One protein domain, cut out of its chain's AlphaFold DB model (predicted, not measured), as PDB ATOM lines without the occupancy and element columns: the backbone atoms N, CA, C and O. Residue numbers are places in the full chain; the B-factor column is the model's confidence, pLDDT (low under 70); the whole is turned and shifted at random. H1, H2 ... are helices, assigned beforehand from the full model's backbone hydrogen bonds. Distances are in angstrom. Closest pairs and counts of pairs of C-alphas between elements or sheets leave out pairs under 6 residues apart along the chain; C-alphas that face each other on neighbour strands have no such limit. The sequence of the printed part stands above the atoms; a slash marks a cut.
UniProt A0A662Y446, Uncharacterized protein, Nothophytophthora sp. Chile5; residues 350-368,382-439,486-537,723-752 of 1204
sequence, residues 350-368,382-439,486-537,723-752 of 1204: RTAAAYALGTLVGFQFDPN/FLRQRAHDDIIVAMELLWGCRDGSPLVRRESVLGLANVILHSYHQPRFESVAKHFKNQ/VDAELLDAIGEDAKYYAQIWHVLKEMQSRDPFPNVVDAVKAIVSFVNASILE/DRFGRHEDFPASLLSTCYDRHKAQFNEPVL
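This is residues 350 to 368, 382 to 439, 486 to 537 and 723 to 752 of the 1204 residues of an uncharacterized protein of Nothophytophthora sp. Chile5 (UniProt A0A662Y446). Look for a body of helices in which H3 runs through the middle, with H1, H2 and H7 packed round it at shallow tilts and H6 slanting from H2 to H7. H4 crosses H7 near one end with the short H5 beside it; on the far side of the body, residues 744 to 752, of which 744 to 746 belong to H8, stick out as a tail. The printed part has 159 residues with eight named helices, H1 to H8 along the chain, and no named strand: all helix. It is compact, with a radius of gyration of the C-alphas of 16.4 A, and spans 62 by 45 by 28 A.

Begin at H7, residues 518 to 537, the longest helix by residues, with 20 residues. Its residues 519 to 527 alone touch H3, residues 406 to 420, at a shallow tilt of 15 degrees, the same way; the closest C-alphas, of Arg 410 and Val 520, are 5.1 A apart. H1, residues 350 to 360, H2, residues 382 to 400, and H3 form an up-and-down bundle, each helix running against the one before it. H1 touches H3, the closest C-alphas being Gly 358 and Gly 415 at 3.7 A; in the hairpin of H2 and H3 they are Gly 400 and Arg 409 at 5.5 A. H6, residues 498 to 514, touches H2 with residues 500 to 507 alone, closest at C-alphas Ile 391 and Tyr 500, 7.2 A. H6 touches H7 with residues 508 to 513 alone, at a steep tilt of 51 degrees, closest at C-alphas Gln 512 and Val 521, 5.4 A. H4, residues 426 to 439, touches residues 531 to 535 of H7 alone, about perpendicular at 88 degrees, closest at C-alphas Glu 430 and Ile 535, 6.4 A. H5, residues 488 to 494, touches H4, closest at C-alphas Arg 428 and Ile 494, 6.8 A. H8, residues 739 to 746, and H1 only just touch, with 3 pairs of C-alphas within 8 A, closest at Ala 352 and Cys 739, 7.5 A. Every O i to N i+4 pair is within hydrogen-bond range in H1, H3, H4, H5 and H8; the counts are 13 of 15 in H2, 12 of 13 in H6 and 15 of 16 in H7.

Find C-alpha 518 at (105.026, -60.396, -215.013); from there H7 runs 28.0 A to C-alpha 537 at (81.224, -61.977, -200.403). H2 measures 28.2 A, H6 24.2 A, H3 20.5 A and H4 20.0 A. H8 ends at C-alpha 746, (115.988, -38.674, -210.465).

The farthest C-alphas, of Ala 488 and Leu 752, are 62.6 A apart. Three cuts leave out residues 369 to 381, 440 to 485 and 538 to 722, with C-alpha gaps of 17.2 A, 11.7 A and 21.1 A. Of the links printed whole, none is long. Mean pLDDT of the printed part is 76.8; 36 residues are under 70, among them 486 to 496 and 723 to 735.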
ATOM      1  N   ARG A 350     103.985 -40.815-222.336       91.38
ATOM      2  CA  ARG A 350     102.772 -41.656-222.378       91.38
ATOM      3  C   ARG A 350     102.411 -42.196-220.986       91.38
ATOM      4  O   ARG A 350     101.257 -42.122-220.571       91.38
ATOM      5  N   THR A 351     103.410 -42.648-220.224       90.88
ATOM      6  CA  THR A 351     103.262 -43.144-218.842       90.88
ATOM      7  C   THR A 351     102.792 -42.038-217.884       90.88
ATOM      8  O   THR A 351     101.904 -42.266-217.061       90.88
ATOM      9  N   ALA A 352     103.342 -40.824-217.993       90.75
ATOM     10  CA  ALA A 352     102.925 -39.681-217.178       90.75
ATOM     11  C   ALA A 352     101.505 -39.193-217.524       90.75
ATOM     12  O   ALA A 352     100.760 -38.804-216.623       90.75
ATOM     13  N   ALA A 353     101.106 -39.251-218.800       91.38
ATOM     14  CA  ALA A 353      99.740 -38.957-219.233       91.38
ATOM     15  C   ALA A 353      98.732 -40.004-218.719       91.38
ATOM     16  O   ALA A 353      97.681 -39.628-218.199       91.38
ATOM     17  N   ALA A 354      99.077 -41.299-218.767       89.75
ATOM     18  CA  ALA A 354      98.263 -42.372-218.190       89.75
ATOM     19  C   ALA A 354      98.074 -42.200-216.670       89.75
ATOM     20  O   ALA A 354      96.953 -42.309-216.174       89.75
ATOM     21  N   TYR A 355      99.137 -41.836-215.940       90.25
ATOM     22  CA  TYR A 355      99.045 -41.503-214.514       90.25
ATOM     23  C   TYR A 355      98.142 -40.280-214.255       90.25
ATOM     24  O   TYR A 355      97.292 -40.334-213.370       90.25
ATOM     25  N   ALA A 356      98.261 -39.208-215.047       89.25
ATOM     26  CA  ALA A 356      97.444 -37.998-214.890       89.25
ATOM     27  C   ALA A 356      95.944 -38.229-215.147       89.25
ATOM     28  O   ALA A 356      95.103 -37.692-214.422       89.25
ATOM     29  N   LEU A 357      95.608 -39.056-216.141       87.38
ATOM     30  CA  LEU A 357      94.238 -39.514-216.387       87.38
ATOM     31  C   LEU A 357      93.748 -40.424-215.246       87.38
ATOM     32  O   LEU A 357      92.649 -40.231-214.729       87.38
ATOM     33  N   GLY A 358      94.596 -41.347-214.784       83.25
ATOM     34  CA  GLY A 358      94.301 -42.250-213.670       83.25
ATOM     35  C   GLY A 358      94.081 -41.564-212.313       83.25
ATOM     36  O   GLY A 358      93.350 -42.113-211.492       83.25
ATOM     37  N   THR A 359      94.663 -40.383-212.050       82.19
ATOM     38  CA  THR A 359      94.381 -39.602-210.822       82.19
ATOM     39  C   THR A 359      93.182 -38.660-210.943       82.19
ATOM     40  O   THR A 359      92.648 -38.224-209.917       82.19
ATOM     41  N   LEU A 360      92.742 -38.341-212.166       80.88
ATOM     42  CA  LEU A 360      91.536 -37.541-212.396       80.88
ATOM     43  C   LEU A 360      90.274 -38.326-212.008       80.88
ATOM     44  O   LEU A 360      89.387 -37.776-211.355       80.88
ATOM     45  N   VAL A 361      90.232 -39.616-212.348       74.12
ATOM     46  CA  VAL A 361      89.132 -40.540-212.023       74.12
ATOM     47  C   VAL A 361      88.875 -40.628-210.516       74.12
ATOM     48  O   VAL A 361      89.781 -40.455-209.696       74.12
ATOM     49  N   GLY A 362      87.623 -40.898-210.143       63.84
ATOM     50  CA  GLY A 362      87.225 -41.164-208.762       63.84
ATOM     51  C   GLY A 362      86.892 -39.874-208.028       63.84
ATOM     52  O   GLY A 362      87.663 -39.406-207.188       63.84
ATOM     53  N   PHE A 363      85.763 -39.280-208.405       63.62
ATOM     54  CA  PHE A 363      85.148 -38.154-207.706       63.62
ATOM     55  C   PHE A 363      84.717 -38.575-206.291       63.62
ATOM     56  O   PHE A 363      84.162 -39.667-206.113       63.62
ATOM     57  N   GLN A 364      84.986 -37.723-205.302       60.16
ATOM     58  CA  GLN A 364      84.530 -37.888-203.922       60.16
ATOM     59  C   GLN A 364      83.497 -36.804-203.616       60.16
ATOM     60  O   GLN A 364      83.782 -35.609-203.698       60.16
ATOM     61  N   PHE A 365      82.268 -37.218-203.302       53.31
ATOM     62  CA  PHE A 365      81.210 -36.289-202.924       53.31
ATOM     63  C   PHE A 365      81.112 -36.234-201.403       53.31
ATOM     64  O   PHE A 365      80.747 -37.224-200.779       53.31
ATOM     65  N   ASP A 366      81.433 -35.079-200.824       49.81
ATOM     66  CA  ASP A 366      81.317 -34.812-199.388       49.81
ATOM     67  C   ASP A 366      80.066 -33.941-199.143       49.81
ATOM     68  O   ASP A 366      80.102 -32.729-199.406       49.81
ATOM     69  N   PRO A 367      78.934 -34.523-198.686       49.09
ATOM     70  CA  PRO A 367      77.651 -33.817-198.616       49.09
ATOM     71  C   PRO A 367      77.686 -32.557-197.743       49.09
ATOM     72  O   PRO A 367      76.923 -31.617-197.968       49.09
ATOM     73  N   ASN A 368      78.602 -32.511-196.772       46.59
ATOM     74  CA  ASN A 368      78.710 -31.441-195.782       46.59
ATOM     75  C   ASN A 368      79.279 -30.127-196.346       46.59
ATOM     76  O   ASN A 368      79.116 -29.072-195.732       46.59
ATOM     77  N   PHE A 382      73.980 -35.217-212.351       71.00
ATOM     78  CA  PHE A 382      75.383 -34.796-212.303       71.00
ATOM     79  C   PHE A 382      76.343 -35.965-212.022       71.00
ATOM     80  O   PHE A 382      77.375 -36.085-212.684       71.00
ATOM     81  N   LEU A 383      76.005 -36.858-211.085       69.56
ATOM     82  CA  LEU A 383      76.808 -38.051-210.782       69.56
ATOM     83  C   LEU A 383      76.821 -39.051-211.952       69.56
ATOM     84  O   LEU A 383      77.869 -39.625-212.244       69.56
ATOM     85  N   ARG A 384      75.695 -39.220-212.661       71.25
ATOM     86  CA  ARG A 384      75.599 -40.032-213.889       71.25
ATOM     87  C   ARG A 384      76.479 -39.447-214.998       71.25
ATOM     88  O   ARG A 384      77.281 -40.177-215.574       71.25
ATOM     89  N   GLN A 385      76.401 -38.134-215.239       75.81
ATOM     90  CA  GLN A 385      77.256 -37.451-216.216       75.81
ATOM     91  C   GLN A 385      78.747 -37.587-215.858       75.81
ATOM     92  O   GLN A 385      79.556 -37.927-216.721       75.81
ATOM     93  N   ARG A 386      79.115 -37.398-214.581       75.62
ATOM     94  CA  ARG A 386      80.500 -37.559-214.109       75.62
ATOM     95  C   ARG A 386      81.021 -38.985-214.286       75.62
ATOM     96  O   ARG A 386      82.165 -39.164-214.693       75.62
ATOM     97  N   ALA A 387      80.196 -39.989-213.998       74.31
ATOM     98  CA  ALA A 387      80.565 -41.388-214.185       74.31
ATOM     99  C   ALA A 387      80.745 -41.753-215.670       74.31
ATOM    100  O   ALA A 387      81.619 -42.553-215.998       74.31
ATOM    101  N   HIS A 388      79.966 -41.143-216.567       78.62
ATOM    102  CA  HIS A 388      80.152 -41.281-218.012       78.62
ATOM    103  C   HIS A 388      81.472 -40.628-218.474       78.62
ATOM    104  O   HIS A 388      82.240 -41.262-219.198       78.62
ATOM    105  N   ASP A 389      81.809 -39.427-217.979       77.44
ATOM    106  CA  ASP A 389      83.120 -38.793-218.221       77.44
ATOM    107  C   ASP A 389      84.293 -39.676-217.737       77.44
ATOM    108  O   ASP A 389      85.279 -39.853-218.457       77.44
ATOM    109  N   ASP A 390      84.190 -40.265-216.538       81.06
ATOM    110  CA  ASP A 390      85.215 -41.165-215.984       81.06
ATOM    111  C   ASP A 390      85.356 -42.472-216.800       81.06
ATOM    112  O   ASP A 390      86.467 -42.991-216.952       81.06
ATOM    113  N   ILE A 391      84.274 -42.967-217.417       82.00
ATOM    114  CA  ILE A 391      84.304 -44.118-218.340       82.00
ATOM    115  C   ILE A 391      84.884 -43.754-219.718       82.00
ATOM    116  O   ILE A 391      85.618 -44.560-220.295       82.00
ATOM    117  N   ILE A 392      84.658 -42.537-220.224       82.62
ATOM    118  CA  ILE A 392      85.351 -42.032-221.426       82.62
ATOM    119  C   ILE A 392      86.866 -41.945-221.169       82.62
ATOM    120  O   ILE A 392      87.665 -42.352-222.015       82.62
ATOM    121  N   VAL A 393      87.282 -41.494-219.980       84.31
ATOM    122  CA  VAL A 393      88.699 -41.506-219.571       84.31
ATOM    123  C   VAL A 393      89.251 -42.934-219.477       84.31
ATOM    124  O   VAL A 393      90.366 -43.191-219.939       84.31
ATOM    125  N   ALA A 394      88.470 -43.882-218.953       84.56
ATOM    126  CA  ALA A 394      88.843 -45.297-218.934       84.56
ATOM    127  C   ALA A 394      89.024 -45.883-220.351       84.56
ATOM    128  O   ALA A 394      89.932 -46.685-220.569       84.56
ATOM    129  N   MET A 395      88.214 -45.448-221.323       84.94
ATOM    130  CA  MET A 395      88.355 -45.831-222.732       84.94
ATOM    131  C   MET A 395      89.645 -45.302-223.369       84.94
ATOM    132  O   MET A 395      90.322 -46.057-224.070       84.94
ATOM    133  N   GLU A 396      90.054 -44.064-223.081       83.62
ATOM    134  CA  GLU A 396      91.358 -43.560-223.538       83.62
ATOM    135  C   GLU A 396      92.530 -44.350-222.915       83.62
ATOM    136  O   GLU A 396      93.493 -44.694-223.606       83.62
ATOM    137  N   LEU A 397      92.428 -44.757-221.641       86.00
ATOM    138  CA  LEU A 397      93.451 -45.585-220.979       86.00
ATOM    139  C   LEU A 397      93.645 -46.980-221.615       86.00
ATOM    140  O   LEU A 397      94.742 -47.542-221.495       86.00
ATOM    141  N   LEU A 398      92.645 -47.523-222.331       85.56
ATOM    142  CA  LEU A 398      92.776 -48.797-223.061       85.56
ATOM    143  C   LEU A 398      93.784 -48.732-224.220       85.56
ATOM    144  O   LEU A 398      94.347 -49.769-224.575       85.56
ATOM    145  N   TRP A 399      94.075 -47.550-224.778       83.19
ATOM    146  CA  TRP A 399      95.139 -47.408-225.781       83.19
ATOM    147  C   TRP A 399      96.512 -47.737-225.181       83.19
ATOM    148  O   TRP A 399      97.265 -48.519-225.760       83.19
ATOM    149  N   GLY A 400      96.798 -47.238-223.973       81.56
ATOM    150  CA  GLY A 400      98.038 -47.548-223.249       81.56
ATOM    151  C   GLY A 400      98.140 -49.008-222.787       81.56
ATOM    152  O   GLY A 400      99.240 -49.535-222.642       81.56
ATOM    153  N   CYS A 401      97.013 -49.720-222.657       83.94
ATOM    154  CA  CYS A 401      97.001 -51.171-222.412       83.94
ATOM    155  C   CYS A 401      97.516 -52.000-223.608       83.94
ATOM    156  O   CYS A 401      97.821 -53.180-223.446       83.94
ATOM    157  N   ARG A 402      97.635 -51.394-224.797       83.06
ATOM    158  CA  ARG A 402      98.144 -52.017-226.034       83.06
ATOM    159  C   ARG A 402      99.499 -51.450-226.485       83.06
ATOM    160  O   ARG A 402      99.937 -51.718-227.602       83.06
ATOM    161  N   ASP A 403     100.157 -50.673-225.626       87.25
ATOM    162  CA  ASP A 403     101.475 -50.090-225.883       87.25
ATOM    163  C   ASP A 403     102.578 -51.163-225.938       87.25
ATOM    164  O   ASP A 403     102.495 -52.194-225.264       87.25
ATOM    165  N   GLY A 404     103.657 -50.906-226.682       84.94
ATOM    166  CA  GLY A 404     104.849 -51.748-226.594       84.94
ATOM    167  C   GLY A 404     105.478 -51.661-225.204       84.94
ATOM    168  O   GLY A 404     105.887 -52.679-224.647       84.94
ATOM    169  N   SER A 405     105.469 -50.485-224.576       91.00
ATOM    170  CA  SER A 405     106.159 -50.291-223.306       91.00
ATOM    171  C   SER A 405     105.438 -50.925-222.109       91.00
ATOM    172  O   SER A 405     104.273 -50.603-221.842       91.00
ATOM    173  N   PRO A 406     106.117 -51.773-221.308       90.12
ATOM    174  CA  PRO A 406     105.549 -52.327-220.081       90.12
ATOM    175  C   PRO A 406     105.351 -51.260-218.992       90.12
ATOM    176  O   PRO A 406     104.572 -51.485-218.066       90.12
ATOM    177  N   LEU A 407     106.014 -50.097-219.092       89.50
ATOM    178  CA  LEU A 407     105.787 -48.957-218.195       89.50
ATOM    179  C   LEU A 407     104.409 -48.330-218.442       89.50
ATOM    180  O   LEU A 407     103.630 -48.187-217.500       89.50
ATOM    181  N   VAL A 408     104.087 -48.044-219.710       91.25
ATOM    182  CA  VAL A 408     102.784 -47.489-220.112       91.25
ATOM    183  C   VAL A 408     101.669 -48.483-219.785       91.25
ATOM    184  O   VAL A 408     100.722 -48.119-219.087       91.25
ATOM    185  N   ARG A 409     101.818 -49.757-220.183       90.75
ATOM    186  CA  ARG A 409     100.837 -50.814-219.873       90.75
ATOM    187  C   ARG A 409     100.575 -50.959-218.376       90.75
ATOM    188  O   ARG A 409      99.416 -51.075-217.979       90.75
ATOM    189  N   ARG A 410     101.617 -50.906-217.533       89.19
ATOM    190  CA  ARG A 410     101.453 -50.954-216.073       89.19
ATOM    191  C   ARG A 410     100.633 -49.770-215.567       89.19
ATOM    192  O   ARG A 410      99.643 -49.990-214.878       89.19
ATOM    193  N   GLU A 411     101.030 -48.538-215.874       89.75
ATOM    194  CA  GLU A 411     100.363 -47.359-215.306       89.75
ATOM    195  C   GLU A 411      98.949 -47.149-215.888       89.75
ATOM    196  O   GLU A 411      98.066 -46.722-215.148       89.75
ATOM    197  N   SER A 412      98.670 -47.568-217.132       89.38
ATOM    198  CA  SER A 412      97.292 -47.672-217.647       89.38
ATOM    199  C   SER A 412      96.441 -48.665-216.847       89.38
ATOM    200  O   SER A 412      95.314 -48.338-216.484       89.38
ATOM    201  N   VAL A 413      96.970 -49.850-216.511       88.25
ATOM    202  CA  VAL A 413      96.265 -50.829-215.657       88.25
ATOM    203  C   VAL A 413      96.020 -50.278-214.245       88.25
ATOM    204  O   VAL A 413      94.952 -50.513-213.682       88.25
ATOM    205  N   LEU A 414      96.952 -49.499-213.680       85.19
ATOM    206  CA  LEU A 414      96.743 -48.830-212.387       85.19
ATOM    207  C   LEU A 414      95.719 -47.683-212.476       85.19
ATOM    208  O   LEU A 414      94.913 -47.510-211.565       85.19
ATOM    209  N   GLY A 415      95.681 -46.946-213.591       83.31
ATOM    210  CA  GLY A 415      94.624 -45.968-213.869       83.31
ATOM    211  C   GLY A 415      93.240 -46.620-213.968       83.31
ATOM    212  O   GLY A 415      92.291 -46.145-213.347       83.31
ATOM    213  N   LEU A 416      93.134 -47.761-214.657       84.44
ATOM    214  CA  LEU A 416      91.902 -48.557-214.717       84.44
ATOM    215  C   LEU A 416      91.505 -49.133-213.350       84.44
ATOM    216  O   LEU A 416      90.314 -49.212-213.060       84.44
ATOM    217  N   ALA A 417      92.461 -49.479-212.480       83.25
ATOM    218  CA  ALA A 417      92.156 -49.903-211.110       83.25
ATOM    219  C   ALA A 417      91.405 -48.815-210.322       83.25
ATOM    220  O   ALA A 417      90.456 -49.133-209.608       83.25
ATOM    221  N   ASN A 418      91.764 -47.536-210.498       77.75
ATOM    222  CA  ASN A 418      91.050 -46.417-209.871       77.75
ATOM    223  C   ASN A 418      89.617 -46.240-210.412       77.75
ATOM    224  O   ASN A 418      88.764 -45.752-209.677       77.75
ATOM    225  N   VAL A 419      89.338 -46.649-211.659       79.56
ATOM    226  CA  VAL A 419      87.972 -46.697-212.220       79.56
ATOM    227  C   VAL A 419      87.195 -47.865-211.606       79.56
ATOM    228  O   VAL A 419      86.096 -47.690-211.095       79.56
ATOM    229  N   ILE A 420      87.767 -49.071-211.656       76.56
ATOM    230  CA  ILE A 420      87.076 -50.336-211.344       76.56
ATOM    231  C   ILE A 420      86.787 -50.483-209.846       76.56
ATOM    232  O   ILE A 420      85.751 -51.031-209.478       76.56
ATOM    233  N   LEU A 421      87.691 -49.986-208.995       71.38
ATOM    234  CA  LEU A 421      87.603 -50.054-207.531       71.38
ATOM    235  C   LEU A 421      86.986 -48.784-206.906       71.38
ATOM    236  O   LEU A 421      87.148 -48.529-205.711       71.38
ATOM    237  N   HIS A 422      86.303 -47.966-207.714       73.56
ATOM    238  CA  HIS A 422      85.461 -46.871-207.231       73.56
ATOM    239  C   HIS A 422      84.046 -47.382-206.950       73.56
ATOM    240  O   HIS A 422      83.485 -48.158-207.732       73.56
ATOM    241  N   SER A 423      83.454 -46.924-205.848       66.75
ATOM    242  CA  SER A 423      82.190 -47.453-205.315       66.75
ATOM    243  C   SER A 423      80.993 -47.342-206.268       66.75
ATOM    244  O   SER A 423      80.062 -48.140-206.167       66.75
ATOM    245  N   TYR A 424      81.019 -46.417-207.236       71.06
ATOM    246  CA  TYR A 424      79.972 -46.303-208.258       71.06
ATOM    247  C   TYR A 424      80.104 -47.339-209.391       71.06
ATOM    248  O   TYR A 424      79.103 -47.813-209.938       71.06
ATOM    249  N   HIS A 425      81.334 -47.693-209.772       74.19
ATOM    250  CA  HIS A 425      81.605 -48.554-210.927       74.19
ATOM    251  C   HIS A 425      81.731 -50.038-210.550       74.19
ATOM    252  O   HIS A 425      81.318 -50.895-211.337       74.19
ATOM    253  N   GLN A 426      82.234 -50.349-209.349       77.25
ATOM    254  CA  GLN A 426      82.409 -51.712-208.828       77.25
ATOM    255  C   GLN A 426      81.190 -52.637-209.062       77.25
ATOM    256  O   GLN A 426      81.363 -53.648-209.750       77.25
ATOM    257  N   PRO A 427      79.951 -52.311-208.627       74.94
ATOM    258  CA  PRO A 427      78.801 -53.210-208.804       74.94
ATOM    259  C   PRO A 427      78.407 -53.438-210.276       74.94
ATOM    260  O   PRO A 427      77.801 -54.457-210.603       74.94
ATOM    261  N   ARG A 428      78.778 -52.530-211.191       78.88
ATOM    262  CA  ARG A 428      78.572 -52.712-212.638       78.88
ATOM    263  C   ARG A 428      79.604 -53.677-213.217       78.88
ATOM    264  O   ARG A 428      79.229 -54.613-213.925       78.88
ATOM    265  N   PHE A 429      80.880 -53.520-212.852       80.81
ATOM    266  CA  PHE A 429      81.931 -54.479-213.209       80.81
ATOM    267  C   PHE A 429      81.669 -55.879-212.633       80.81
ATOM    268  O   PHE A 429      81.940 -56.867-213.312       80.81
ATOM    269  N   GLU A 430      81.074 -55.990-211.441       81.12
ATOM    270  CA  GLU A 430      80.623 -57.277-210.906       81.12
ATOM    271  C   GLU A 430      79.558 -57.955-211.774       81.12
ATOM    272  O   GLU A 430      79.656 -59.156-212.026       81.12
ATOM    273  N   SER A 431      78.538 -57.217-212.223       78.31
ATOM    274  CA  SER A 431      77.473 -57.758-213.079       78.31
ATOM    275  C   SER A 431      78.022 -58.235-214.426       78.31
ATOM    276  O   SER A 431      77.709 -59.347-214.857       78.31
ATOM    277  N   VAL A 432      78.937 -57.466-215.030       80.44
ATOM    278  CA  VAL A 432      79.704 -57.886-216.218       80.44
ATOM    279  C   VAL A 432      80.510 -59.161-215.932       80.44
ATOM    280  O   VAL A 432      80.435 -60.134-216.683       80.44
ATOM    281  N   ALA A 433      81.252 -59.207-214.825       80.31
ATOM    282  CA  ALA A 433      82.062 -60.366-214.456       80.31
ATOM    283  C   ALA A 433      81.215 -61.629-214.196       80.31
ATOM    284  O   ALA A 433      81.606 -62.719-214.622       80.31
ATOM    285  N   LYS A 434      80.043 -61.488-213.560       78.81
ATOM    286  CA  LYS A 434      79.051 -62.557-213.346       78.81
ATOM    287  C   LYS A 434      78.490 -63.073-214.678       78.81
ATOM    288  O   LYS A 434      78.449 -64.286-214.881       78.81
ATOM    289  N   HIS A 435      78.150 -62.186-215.613       75.62
ATOM    290  CA  HIS A 435      77.691 -62.552-216.961       75.62
ATOM    291  C   HIS A 435      78.755 -63.347-217.744       75.62
ATOM    292  O   HIS A 435      78.487 -64.476-218.165       75.62
ATOM    293  N   PHE A 436      80.002 -62.861-217.817       73.62
ATOM    294  CA  PHE A 436      81.106 -63.597-218.458       73.62
ATOM    295  C   PHE A 436      81.437 -64.936-217.756       73.62
ATOM    296  O   PHE A 436      81.697 -65.937-218.435       73.62
ATOM    297  N   LYS A 437      81.390 -64.990-216.412       73.19
ATOM    298  CA  LYS A 437      81.532 -66.228-215.610       73.19
ATOM    299  C   LYS A 437      80.466 -67.246-216.035       73.19
ATOM    300  O   LYS A 437      80.818 -68.375-216.382       73.19
ATOM    301  N   ASN A 438      79.204 -66.828-216.130       69.19
ATOM    302  CA  ASN A 438      78.082 -67.690-216.505       69.19
ATOM    303  C   ASN A 438      78.147 -68.153-217.974       69.19
ATOM    304  O   ASN A 438      78.006 -69.351-218.233       69.19
ATOM    305  N   GLN A 439      78.467 -67.266-218.930       65.81
ATOM    306  CA  GLN A 439      78.690 -67.662-220.330       65.81
ATOM    307  C   GLN A 439      79.808 -68.719-220.469       65.81
ATOM    308  O   GLN A 439      79.699 -69.640-221.285       65.81
ATOM    309  N   VAL A 486      77.004 -57.530-226.640       54.28
ATOM    310  CA  VAL A 486      76.321 -57.312-225.362       54.28
ATOM    311  C   VAL A 486      74.913 -57.885-225.459       54.28
ATOM    312  O   VAL A 486      74.105 -57.413-226.258       54.28
ATOM    313  N   ASP A 487      74.629 -58.898-224.642       58.59
ATOM    314  CA  ASP A 487      73.293 -59.487-224.530       58.59
ATOM    315  C   ASP A 487      72.298 -58.470-223.943       58.59
ATOM    316  O   ASP A 487      72.661 -57.636-223.109       58.59
ATOM    317  N   ALA A 488      71.025 -58.567-224.339       56.97
ATOM    318  CA  ALA A 488      69.978 -57.633-223.914       56.97
ATOM    319  C   ALA A 488      69.852 -57.515-222.381       56.97
ATOM    320  O   ALA A 488      69.666 -56.414-221.877       56.97
ATOM    321  N   GLU A 489      70.047 -58.615-221.645       58.56
ATOM    322  CA  GLU A 489      70.026 -58.655-220.171       58.56
ATOM    323  C   GLU A 489      71.069 -57.724-219.523       58.56
ATOM    324  O   GLU A 489      70.819 -57.141-218.471       58.56
ATOM    325  N   LEU A 490      72.244 -57.560-220.145       63.81
ATOM    326  CA  LEU A 490      73.305 -56.693-219.625       63.81
ATOM    327  C   LEU A 490      73.060 -55.219-219.990       63.81
ATOM    328  O   LEU A 490      73.470 -54.327-219.247       63.81
ATOM    329  N   LEU A 491      72.366 -54.967-221.106       65.31
ATOM    330  CA  LEU A 491      71.886 -53.634-221.479       65.31
ATOM    331  C   LEU A 491      70.774 -53.164-220.525       65.31
ATOM    332  O   LEU A 491      70.812 -52.026-220.067       65.31
ATOM    333  N   ASP A 492      69.835 -54.050-220.187       57.78
ATOM    334  CA  ASP A 492      68.712 -53.793-219.272       57.78
ATOM    335  C   ASP A 492      69.195 -53.518-217.832       57.78
ATOM    336  O   ASP A 492      68.699 -52.624-217.152       57.78
ATOM    337  N   ALA A 493      70.247 -54.220-217.388       60.22
ATOM    338  CA  ALA A 493      70.804 -54.084-216.039       60.22
ATOM    339  C   ALA A 493      71.774 -52.898-215.827       60.22
ATOM    340  O   ALA A 493      72.067 -52.561-214.677       60.22
ATOM    341  N   ILE A 494      72.343 -52.302-216.888       62.53
ATOM    342  CA  ILE A 494      73.414 -51.280-216.773       62.53
ATOM    343  C   ILE A 494      73.141 -50.011-217.609       62.53
ATOM    344  O   ILE A 494      73.657 -48.944-217.266       62.53
ATOM    345  N   GLY A 495      72.320 -50.085-218.659       67.00
ATOM    346  CA  GLY A 495      72.075 -48.994-219.609       67.00
ATOM    347  C   GLY A 495      73.088 -48.947-220.761       67.00
ATOM    348  O   GLY A 495      73.837 -49.896-221.001       67.00
ATOM    349  N   GLU A 496      73.125 -47.832-221.497       66.50
ATOM    350  CA  GLU A 496      73.941 -47.696-222.721       66.50
ATOM    351  C   GLU A 496      75.449 -47.901-222.482       66.50
ATOM    352  O   GLU A 496      76.135 -48.487-223.327       66.50
ATOM    353  N   ASP A 497      75.950 -47.514-221.303       70.44
ATOM    354  CA  ASP A 497      77.358 -47.667-220.915       70.44
ATOM    355  C   ASP A 497      77.812 -49.132-220.772       70.44
ATOM    356  O   ASP A 497      79.017 -49.387-220.710       70.44
ATOM    357  N   ALA A 498      76.894 -50.113-220.739       74.00
ATOM    358  CA  ALA A 498      77.200 -51.543-220.582       74.00
ATOM    359  C   ALA A 498      78.311 -52.035-221.529       74.00
ATOM    360  O   ALA A 498      79.169 -52.832-221.139       74.00
ATOM    361  N   LYS A 499      78.328 -51.505-222.760       79.50
ATOM    362  CA  LYS A 499      79.346 -51.780-223.787       79.50
ATOM    363  C   LYS A 499      80.753 -51.401-223.321       79.50
ATOM    364  O   LYS A 499      81.684 -52.185-223.501       79.50
ATOM    365  N   TYR A 500      80.906 -50.245-222.675       81.69
ATOM    366  CA  TYR A 500      82.202 -49.766-222.207       81.69
ATOM    367  C   TYR A 500      82.745 -50.628-221.058       81.69
ATOM    368  O   TYR A 500      83.899 -51.059-221.111       81.69
ATOM    369  N   TYR A 501      81.905 -50.967-220.070       82.62
ATOM    370  CA  TYR A 501      82.287 -51.878-218.979       82.62
ATOM    371  C   TYR A 501      82.696 -53.266-219.511       82.62
ATOM    372  O   TYR A 501      83.717 -53.816-219.086       82.62
ATOM    373  N   ALA A 502      81.942 -53.816-220.472       81.31
ATOM    374  CA  ALA A 502      82.233 -55.109-221.090       81.31
ATOM    375  C   ALA A 502      83.562 -55.110-221.870       81.31
ATOM    376  O   ALA A 502      84.357 -56.044-221.732       81.31
ATOM    377  N   GLN A 503      83.846 -54.048-222.632       83.19
ATOM    378  CA  GLN A 503      85.097 -53.894-223.379       83.19
ATOM    379  C   GLN A 503      86.319 -53.733-222.455       83.19
ATOM    380  O   GLN A 503      87.335 -54.395-222.679       83.19
ATOM    381  N   ILE A 504      86.222 -52.927-221.387       86.31
ATOM    382  CA  ILE A 504      87.298 -52.782-220.384       86.31
ATOM    383  C   ILE A 504      87.596 -54.137-219.717       86.31
ATOM    384  O   ILE A 504      88.757 -54.546-219.620       86.31
ATOM    385  N   TRP A 505      86.556 -54.874-219.309       86.06
ATOM    386  CA  TRP A 505      86.714 -56.195-218.692       86.06
ATOM    387  C   TRP A 505      87.317 -57.229-219.658       86.06
ATOM    388  O   TRP A 505      88.183 -58.009-219.255       86.06
ATOM    389  N   HIS A 506      86.930 -57.203-220.939       84.56
ATOM    390  CA  HIS A 506      87.519 -58.064-221.967       84.56
ATOM    391  C   HIS A 506      89.021 -57.799-222.146       84.56
ATOM    392  O   HIS A 506      89.809 -58.745-222.136       84.56
ATOM    393  N   VAL A 507      89.445 -56.532-222.261       85.00
ATOM    394  CA  VAL A 507      90.872 -56.184-222.409       85.00
ATOM    395  C   VAL A 507      91.680 -56.615-221.181       85.00
ATOM    396  O   VAL A 507      92.758 -57.183-221.335       85.00
ATOM    397  N   LEU A 508      91.150 -56.460-219.965       85.56
ATOM    398  CA  LEU A 508      91.825 -56.954-218.757       85.56
ATOM    399  C   LEU A 508      91.933 -58.487-218.725       85.56
ATOM    400  O   LEU A 508      92.952 -59.020-218.289       85.56
ATOM    401  N   LYS A 509      90.930 -59.217-219.225       84.56
ATOM    402  CA  LYS A 509      91.004 -60.683-219.373       84.56
ATOM    403  C   LYS A 509      92.005 -61.117-220.444       84.56
ATOM    404  O   LYS A 509      92.697 -62.123-220.261       84.56
ATOM    405  N   GLU A 510      92.130 -60.336-221.512       83.81
ATOM    406  CA  GLU A 510      93.162 -60.520-222.526       83.81
ATOM    407  C   GLU A 510      94.561 -60.309-221.920       83.81
ATOM    408  O   GLU A 510      95.379 -61.228-221.949       83.81
ATOM    409  N   MET A 511      94.813 -59.180-221.248       84.06
ATOM    410  CA  MET A 511      96.093 -58.915-220.570       84.06
ATOM    411  C   MET A 511      96.430 -59.962-219.495       84.06
ATOM    412  O   MET A 511      97.583 -60.369-219.385       84.06
ATOM    413  N   GLN A 512      95.437 -60.462-218.744       85.44
ATOM    414  CA  GLN A 512      95.638 -61.509-217.728       85.44
ATOM    415  C   GLN A 512      96.219 -62.816-218.307       85.44
ATOM    416  O   GLN A 512      96.806 -63.599-217.558       85.44
ATOM    417  N   SER A 513      96.035 -63.065-219.609       81.06
ATOM    418  CA  SER A 513      96.418 -64.313-220.286       81.06
ATOM    419  C   SER A 513      97.473 -64.153-221.389       81.06
ATOM    420  O   SER A 513      98.168 -65.125-221.678       81.06
ATOM    421  N   ARG A 514      97.613 -62.958-221.980       81.19
ATOM    422  CA  ARG A 514      98.528 -62.663-223.098       81.19
ATOM    423  C   ARG A 514      99.671 -61.696-222.772       81.19
ATOM    424  O   ARG A 514     100.600 -61.615-223.570       81.19
ATOM    425  N   ASP A 515      99.631 -60.939-221.670       86.44
ATOM    426  CA  ASP A 515     100.711 -59.980-221.391       86.44
ATOM    427  C   ASP A 515     102.009 -60.716-220.981       86.44
ATOM    428  O   ASP A 515     101.992 -61.522-220.049       86.44
ATOM    429  N   PRO A 516     103.148 -60.471-221.656       85.50
ATOM    430  CA  PRO A 516     104.381 -61.212-221.408       85.50
ATOM    431  C   PRO A 516     105.233 -60.661-220.253       85.50
ATOM    432  O   PRO A 516     106.286 -61.235-219.959       85.50
ATOM    433  N   PHE A 517     104.838 -59.552-219.613       88.62
ATOM    434  CA  PHE A 517     105.615 -58.908-218.554       88.62
ATOM    435  C   PHE A 517     104.990 -59.162-217.164       88.62
ATOM    436  O   PHE A 517     103.932 -58.605-216.854       88.62
ATOM    437  N   PRO A 518     105.637 -59.949-216.273       86.19
ATOM    438  CA  PRO A 518     105.026 -60.396-215.013       86.19
ATOM    439  C   PRO A 518     104.453 -59.267-214.145       86.19
ATOM    440  O   PRO A 518     103.339 -59.376-213.641       86.19
ATOM    441  N   ASN A 519     105.155 -58.133-214.050       86.38
ATOM    442  CA  ASN A 519     104.746 -56.997-213.213       86.38
ATOM    443  C   ASN A 519     103.494 -56.247-213.720       86.38
ATOM    444  O   ASN A 519     102.984 -55.391-212.991       86.38
ATOM    445  N   VAL A 520     103.038 -56.509-214.954       87.69
ATOM    446  CA  VAL A 520     101.739 -56.046-215.483       87.69
ATOM    447  C   VAL A 520     100.680 -57.108-215.198       87.69
ATOM    448  O   VAL A 520      99.661 -56.805-214.578       87.69
ATOM    449  N   VAL A 521     100.962 -58.367-215.554       87.75
ATOM    450  CA  VAL A 521     100.081 -59.520-215.298       87.75
ATOM    451  C   VAL A 521      99.659 -59.599-213.828       87.75
ATOM    452  O   VAL A 521      98.488 -59.826-213.538       87.75
ATOM    453  N   ASP A 522     100.582 -59.390-212.888       87.38
ATOM    454  CA  ASP A 522     100.298 -59.497-211.456       87.38
ATOM    455  C   ASP A 522      99.463 -58.319-210.918       87.38
ATOM    456  O   ASP A 522      98.652 -58.511-210.010       87.38
ATOM    457  N   ALA A 523      99.550 -57.132-211.534       84.88
ATOM    458  CA  ALA A 523      98.634 -56.022-211.253       84.88
ATOM    459  C   ALA A 523      97.217 -56.320-211.784       84.88
ATOM    460  O   ALA A 523      96.237 -56.164-211.055       84.88
ATOM    461  N   VAL A 524      97.103 -56.846-213.010       87.31
ATOM    462  CA  VAL A 524      95.815 -57.283-213.584       87.31
ATOM    463  C   VAL A 524      95.190 -58.410-212.750       87.31
ATOM    464  O   VAL A 524      93.992 -58.368-212.456       87.31
ATOM    465  N   LYS A 525      95.987 -59.395-212.305       87.25
ATOM    466  CA  LYS A 525      95.534 -60.455-211.388       87.25
ATOM    467  C   LYS A 525      94.971 -59.875-210.093       87.25
ATOM    468  O   LYS A 525      93.915 -60.342-209.682       87.25
ATOM    469  N   ALA A 526      95.628 -58.881-209.486       85.69
ATOM    470  CA  ALA A 526      95.169 -58.265-208.241       85.69
ATOM    471  C   ALA A 526      93.772 -57.628-208.391       85.69
ATOM    472  O   ALA A 526      92.871 -57.948-207.612       85.69
ATOM    473  N   ILE A 527      93.559 -56.824-209.443       84.75
ATOM    474  CA  ILE A 527      92.251 -56.217-209.766       84.75
ATOM    475  C   ILE A 527      91.188 -57.308-209.963       84.75
ATOM    476  O   ILE A 527      90.123 -57.274-209.348       84.75
ATOM    477  N   VAL A 528      91.497 -58.324-210.777       85.25
ATOM    478  CA  VAL A 528      90.584 -59.446-211.044       85.25
ATOM    479  C   VAL A 528      90.271 -60.247-209.774       85.25
ATOM    480  O   VAL A 528      89.131 -60.679-209.603       85.25
ATOM    481  N   SER A 529      91.245 -60.464-208.886       85.12
ATOM    482  CA  SER A 529      91.014 -61.166-207.619       85.12
ATOM    483  C   SER A 529      90.143 -60.362-206.660       85.12
ATOM    484  O   SER A 529      89.295 -60.966-206.014       85.12
ATOM    485  N   PHE A 530      90.283 -59.033-206.622       82.88
ATOM    486  CA  PHE A 530      89.449 -58.165-205.790       82.88
ATOM    487  C   PHE A 530      87.980 -58.217-206.235       82.88
ATOM    488  O   PHE A 530      87.102 -58.532-205.434       82.88
ATOM    489  N   VAL A 531      87.712 -58.017-207.533       82.81
ATOM    490  CA  VAL A 531      86.345 -58.100-208.083       82.81
ATOM    491  C   VAL A 531      85.748 -59.497-207.855       82.81
ATOM    492  O   VAL A 531      84.603 -59.614-207.435       82.81
ATOM    493  N   ASN A 532      86.525 -60.569-208.049       84.44
ATOM    494  CA  ASN A 532      86.064 -61.931-207.760       84.44
ATOM    495  C   ASN A 532      85.795 -62.188-206.264       84.44
ATOM    496  O   ASN A 532      84.882 -62.949-205.953       84.44
ATOM    497  N   ALA A 533      86.572 -61.596-205.350       82.62
ATOM    498  CA  ALA A 533      86.367 -61.734-203.908       82.62
ATOM    499  C   ALA A 533      85.082 -61.023-203.465       82.62
ATOM    500  O   ALA A 533      84.222 -61.658-202.861       82.62
ATOM    501  N   SER A 534      84.890 -59.771-203.888       79.12
ATOM    502  CA  SER A 534      83.675 -58.998-203.599       79.12
ATOM    503  C   SER A 534      82.410 -59.674-204.161       79.12
ATOM    504  O   SER A 534      81.388 -59.753-203.481       79.12
ATOM    505  N   ILE A 535      82.500 -60.303-205.345       80.25
ATOM    506  CA  ILE A 535      81.435 -61.166-205.889       80.25
ATOM    507  C   ILE A 535      81.100 -62.331-204.947       80.25
ATOM    508  O   ILE A 535      79.921 -62.613-204.742       80.25
ATOM    509  N   LEU A 536      82.109 -63.018-204.400       80.12
ATOM    510  CA  LEU A 536      81.918 -64.162-203.501       80.12
ATOM    511  C   LEU A 536      81.364 -63.735-202.135       80.12
ATOM    512  O   LEU A 536      80.540 -64.450-201.572       80.12
ATOM    513  N   GLU A 537      81.765 -62.571-201.630       79.50
ATOM    514  CA  GLU A 537      81.224 -61.977-200.403       79.50
ATOM    515  C   GLU A 537      79.752 -61.587-200.587       79.50
ATOM    516  O   GLU A 537      78.909 -61.994-199.788       79.50
ATOM    517  N   ASP A 723      77.143 -41.375-198.333       31.17
ATOM    518  CA  ASP A 723      78.333 -41.246-197.482       31.17
ATOM    519  C   ASP A 723      79.538 -42.102-197.943       31.17
ATOM    520  O   ASP A 723      80.550 -42.167-197.247       31.17
ATOM    521  N   ARG A 724      79.448 -42.807-199.085       37.09
ATOM    522  CA  ARG A 724      80.478 -43.765-199.560       37.09
ATOM    523  C   ARG A 724      81.036 -43.490-200.966       37.09
ATOM    524  O   ARG A 724      81.398 -44.425-201.685       37.09
ATOM    525  N   PHE A 725      81.147 -42.229-201.384       42.19
ATOM    526  CA  PHE A 725      81.799 -41.867-202.654       42.19
ATOM    527  C   PHE A 725      83.308 -41.645-202.476       42.19
ATOM    528  O   PHE A 725      83.742 -40.570-202.072       42.19
ATOM    529  N   GLY A 726      84.120 -42.658-202.797       48.44
ATOM    530  CA  GLY A 726      85.570 -42.619-202.584       48.44
ATOM    531  C   GLY A 726      86.345 -43.762-203.241       48.44
ATOM    532  O   GLY A 726      85.778 -44.590-203.957       48.44
ATOM    533  N   ARG A 727      87.661 -43.821-202.982       53.03
ATOM    534  CA  ARG A 727      88.418 -45.075-203.167       53.03
ATOM    535  C   ARG A 727      87.977 -46.048-202.071       53.03
ATOM    536  O   ARG A 727      87.796 -45.614-200.938       53.03
ATOM    537  N   HIS A 728      87.834 -47.330-202.401       52.41
ATOM    538  CA  HIS A 728      87.529 -48.373-201.418       52.41
ATOM    539  C   HIS A 728      88.546 -48.360-200.258       52.41
ATOM    540  O   HIS A 728      89.738 -48.171-200.504       52.41
ATOM    541  N   GLU A 729      88.097 -48.565-199.014       49.84
ATOM    542  CA  GLU A 729      88.968 -48.490-197.826       49.84
ATOM    543  C   GLU A 729      90.108 -49.527-197.912       49.84
ATOM    544  O   GLU A 729      91.279 -49.182-197.757       49.84
ATOM    545  N   ASP A 730      89.788 -50.759-198.323       56.38
ATOM    546  CA  ASP A 730      90.752 -51.834-198.623       56.38
ATOM    547  C   ASP A 730      91.455 -51.734-200.002       56.38
ATOM    548  O   ASP A 730      91.719 -52.757-200.643       56.38
ATOM    549  N   PHE A 731      91.757 -50.534-200.517       59.94
ATOM    550  CA  PHE A 731      92.460 -50.403-201.806       59.94
ATOM    551  C   PHE A 731      93.856 -51.071-201.757       59.94
ATOM    552  O   PHE A 731      94.707 -50.652-200.962       59.94
ATOM    553  N   PRO A 732      94.167 -52.066-202.618       64.00
ATOM    554  CA  PRO A 732      95.428 -52.799-202.529       64.00
ATOM    555  C   PRO A 732      96.663 -51.911-202.737       64.00
ATOM    556  O   PRO A 732      96.860 -51.332-203.805       64.00
ATOM    557  N   ALA A 733      97.568 -51.878-201.754       60.69
ATOM    558  CA  ALA A 733      98.800 -51.080-201.820       60.69
ATOM    559  C   ALA A 733      99.720 -51.440-203.012       60.69
ATOM    560  O   ALA A 733     100.515 -50.615-203.456       60.69
ATOM    561  N   SER A 734      99.589 -52.648-203.570       60.69
ATOM    562  CA  SER A 734     100.275 -53.096-204.793       60.69
ATOM    563  C   SER A 734      99.801 -52.399-206.077       60.69
ATOM    564  O   SER A 734     100.525 -52.425-207.078       60.69
ATOM    565  N   LEU A 735      98.616 -51.776-206.050       69.00
ATOM    566  CA  LEU A 735      98.012 -51.031-207.157       69.00
ATOM    567  C   LEU A 735      98.278 -49.516-207.083       69.00
ATOM    568  O   LEU A 735      97.812 -48.762-207.935       69.00
ATOM    569  N   LEU A 736      99.051 -49.049-206.099       73.69
ATOM    570  CA  LEU A 736      99.509 -47.661-206.057       73.69
ATOM    571  C   LEU A 736     100.635 -47.431-207.078       73.69
ATOM    572  O   LEU A 736     101.593 -48.206-207.179       73.69
ATOM    573  N   SER A 737     100.525 -46.339-207.836       76.06
ATOM    574  CA  SER A 737     101.567 -45.921-208.775       76.06
ATOM    575  C   SER A 737     102.846 -45.537-208.035       76.06
ATOM    576  O   SER A 737     102.815 -44.778-207.070       76.06
ATOM    577  N   THR A 738     103.984 -46.002-208.549       74.88
ATOM    578  CA  THR A 738     105.326 -45.555-208.129       74.88
ATOM    579  C   THR A 738     105.987 -44.665-209.185       74.88
ATOM    580  O   THR A 738     107.176 -44.361-209.094       74.88
ATOM    581  N   CYS A 739     105.234 -44.250-210.213       80.50
ATOM    582  CA  CYS A 739     105.744 -43.449-211.323       80.50
ATOM    583  C   CYS A 739     106.245 -42.074-210.855       80.50
ATOM    584  O   CYS A 739     107.345 -41.665-211.228       80.50
ATOM    585  N   TYR A 740     105.481 -41.390-209.995       84.62
ATOM    586  CA  TYR A 740     105.859 -40.074-209.475       84.62
ATOM    587  C   TYR A 740     107.139 -40.127-208.630       84.62
ATOM    588  O   TYR A 740     108.073 -39.370-208.883       84.62
ATOM    589  N   ASP A 741     107.224 -41.055-207.672       82.56
ATOM    590  CA  ASP A 741     108.369 -41.138-206.758       82.56
ATOM    591  C   ASP A 741     109.658 -41.586-207.458       82.56
ATOM    592  O   ASP A 741     110.737 -41.094-207.128       82.56
ATOM    593  N   ARG A 742     109.557 -42.445-208.485       84.00
ATOM    594  CA  ARG A 742     110.694 -42.820-209.342       84.00
ATOM    595  C   ARG A 742     111.273 -41.607-210.071       84.00
ATOM    596  O   ARG A 742     112.483 -41.414-210.063       84.00
ATOM    597  N   HIS A 743     110.417 -40.771-210.657       84.31
ATOM    598  CA  HIS A 743     110.859 -39.554-211.334       84.31
ATOM    599  C   HIS A 743     111.324 -38.472-210.344       84.31
ATOM    600  O   HIS A 743     112.311 -37.792-210.609       84.31
ATOM    601  N   LYS A 744     110.702 -38.353-209.158       85.94
ATOM    602  CA  LYS A 744     111.201 -37.488-208.071       85.94
ATOM    603  C   LYS A 744     112.614 -37.892-207.637       85.94
ATOM    604  O   LYS A 744     113.437 -37.014-207.375       85.94
ATOM    605  N   ALA A 745     112.901 -39.193-207.559       81.75
ATOM    606  CA  ALA A 745     114.217 -39.691-207.174       81.75
ATOM    607  C   ALA A 745     115.324 -39.245-208.146       81.75
ATOM    608  O   ALA A 745     116.412 -38.921-207.683       81.75
ATOM    609  N   GLN A 746     115.029 -39.118-209.445       82.00
ATOM    610  CA  GLN A 746     115.988 -38.674-210.465       82.00
ATOM    611  C   GLN A 746     116.592 -37.285-210.164       82.00
ATOM    612  O   GLN A 746     117.775 -37.064-210.395       82.00
ATOM    613  N   PHE A 747     115.845 -36.350-209.558       83.75
ATOM    614  CA  PHE A 747     116.396 -35.031-209.192       83.75
ATOM    615  C   PHE A 747     117.424 -35.062-208.046       83.75
ATOM    616  O   PHE A 747     118.151 -34.081-207.851       83.75
ATOM    617  N   ASN A 748     117.503 -36.162-207.290       80.88
ATOM    618  CA  ASN A 748     118.528 -36.348-206.262       80.88
ATOM    619  C   ASN A 748     119.904 -36.709-206.853       80.88
ATOM    620  O   ASN A 748     120.912 -36.518-206.173       80.88
ATOM    621  N   GLU A 749     119.961 -37.181-208.099       78.25
ATOM    622  CA  GLU A 749     121.201 -37.462-208.838       78.25
ATOM    623  C   GLU A 749     121.831 -36.149-209.363       78.25
ATOM    624  O   GLU A 749     121.115 -35.151-209.514       78.25
ATOM    625  N   PRO A 750     123.161 -36.079-209.578       74.06
ATOM    626  CA  PRO A 750     123.822 -34.880-210.103       74.06
ATOM    627  C   PRO A 750     123.368 -34.561-211.536       74.06
ATOM    628  O   PRO A 750     123.221 -35.457-212.363       74.06
ATOM    629  N   VAL A 751     123.150 -33.275-211.828       70.12
ATOM    630  CA  VAL A 751     122.560 -32.794-213.094       70.12
ATOM    631  C   VAL A 751     123.569 -32.018-213.948       70.12
ATOM    632  O   VAL A 751     123.477 -32.035-215.171       70.12
ATOM    633  N   LEU A 752     124.520 -31.314-213.327       61.47
ATOM    634  CA  LEU A 752     125.475 -30.435-214.017       61.47
ATOM    635  C   LEU A 752     126.672 -31.196-214.589       61.47
ATOM    636  O   LEU A 752     127.188 -30.823-215.639       61.47
TER     637      LEU A 752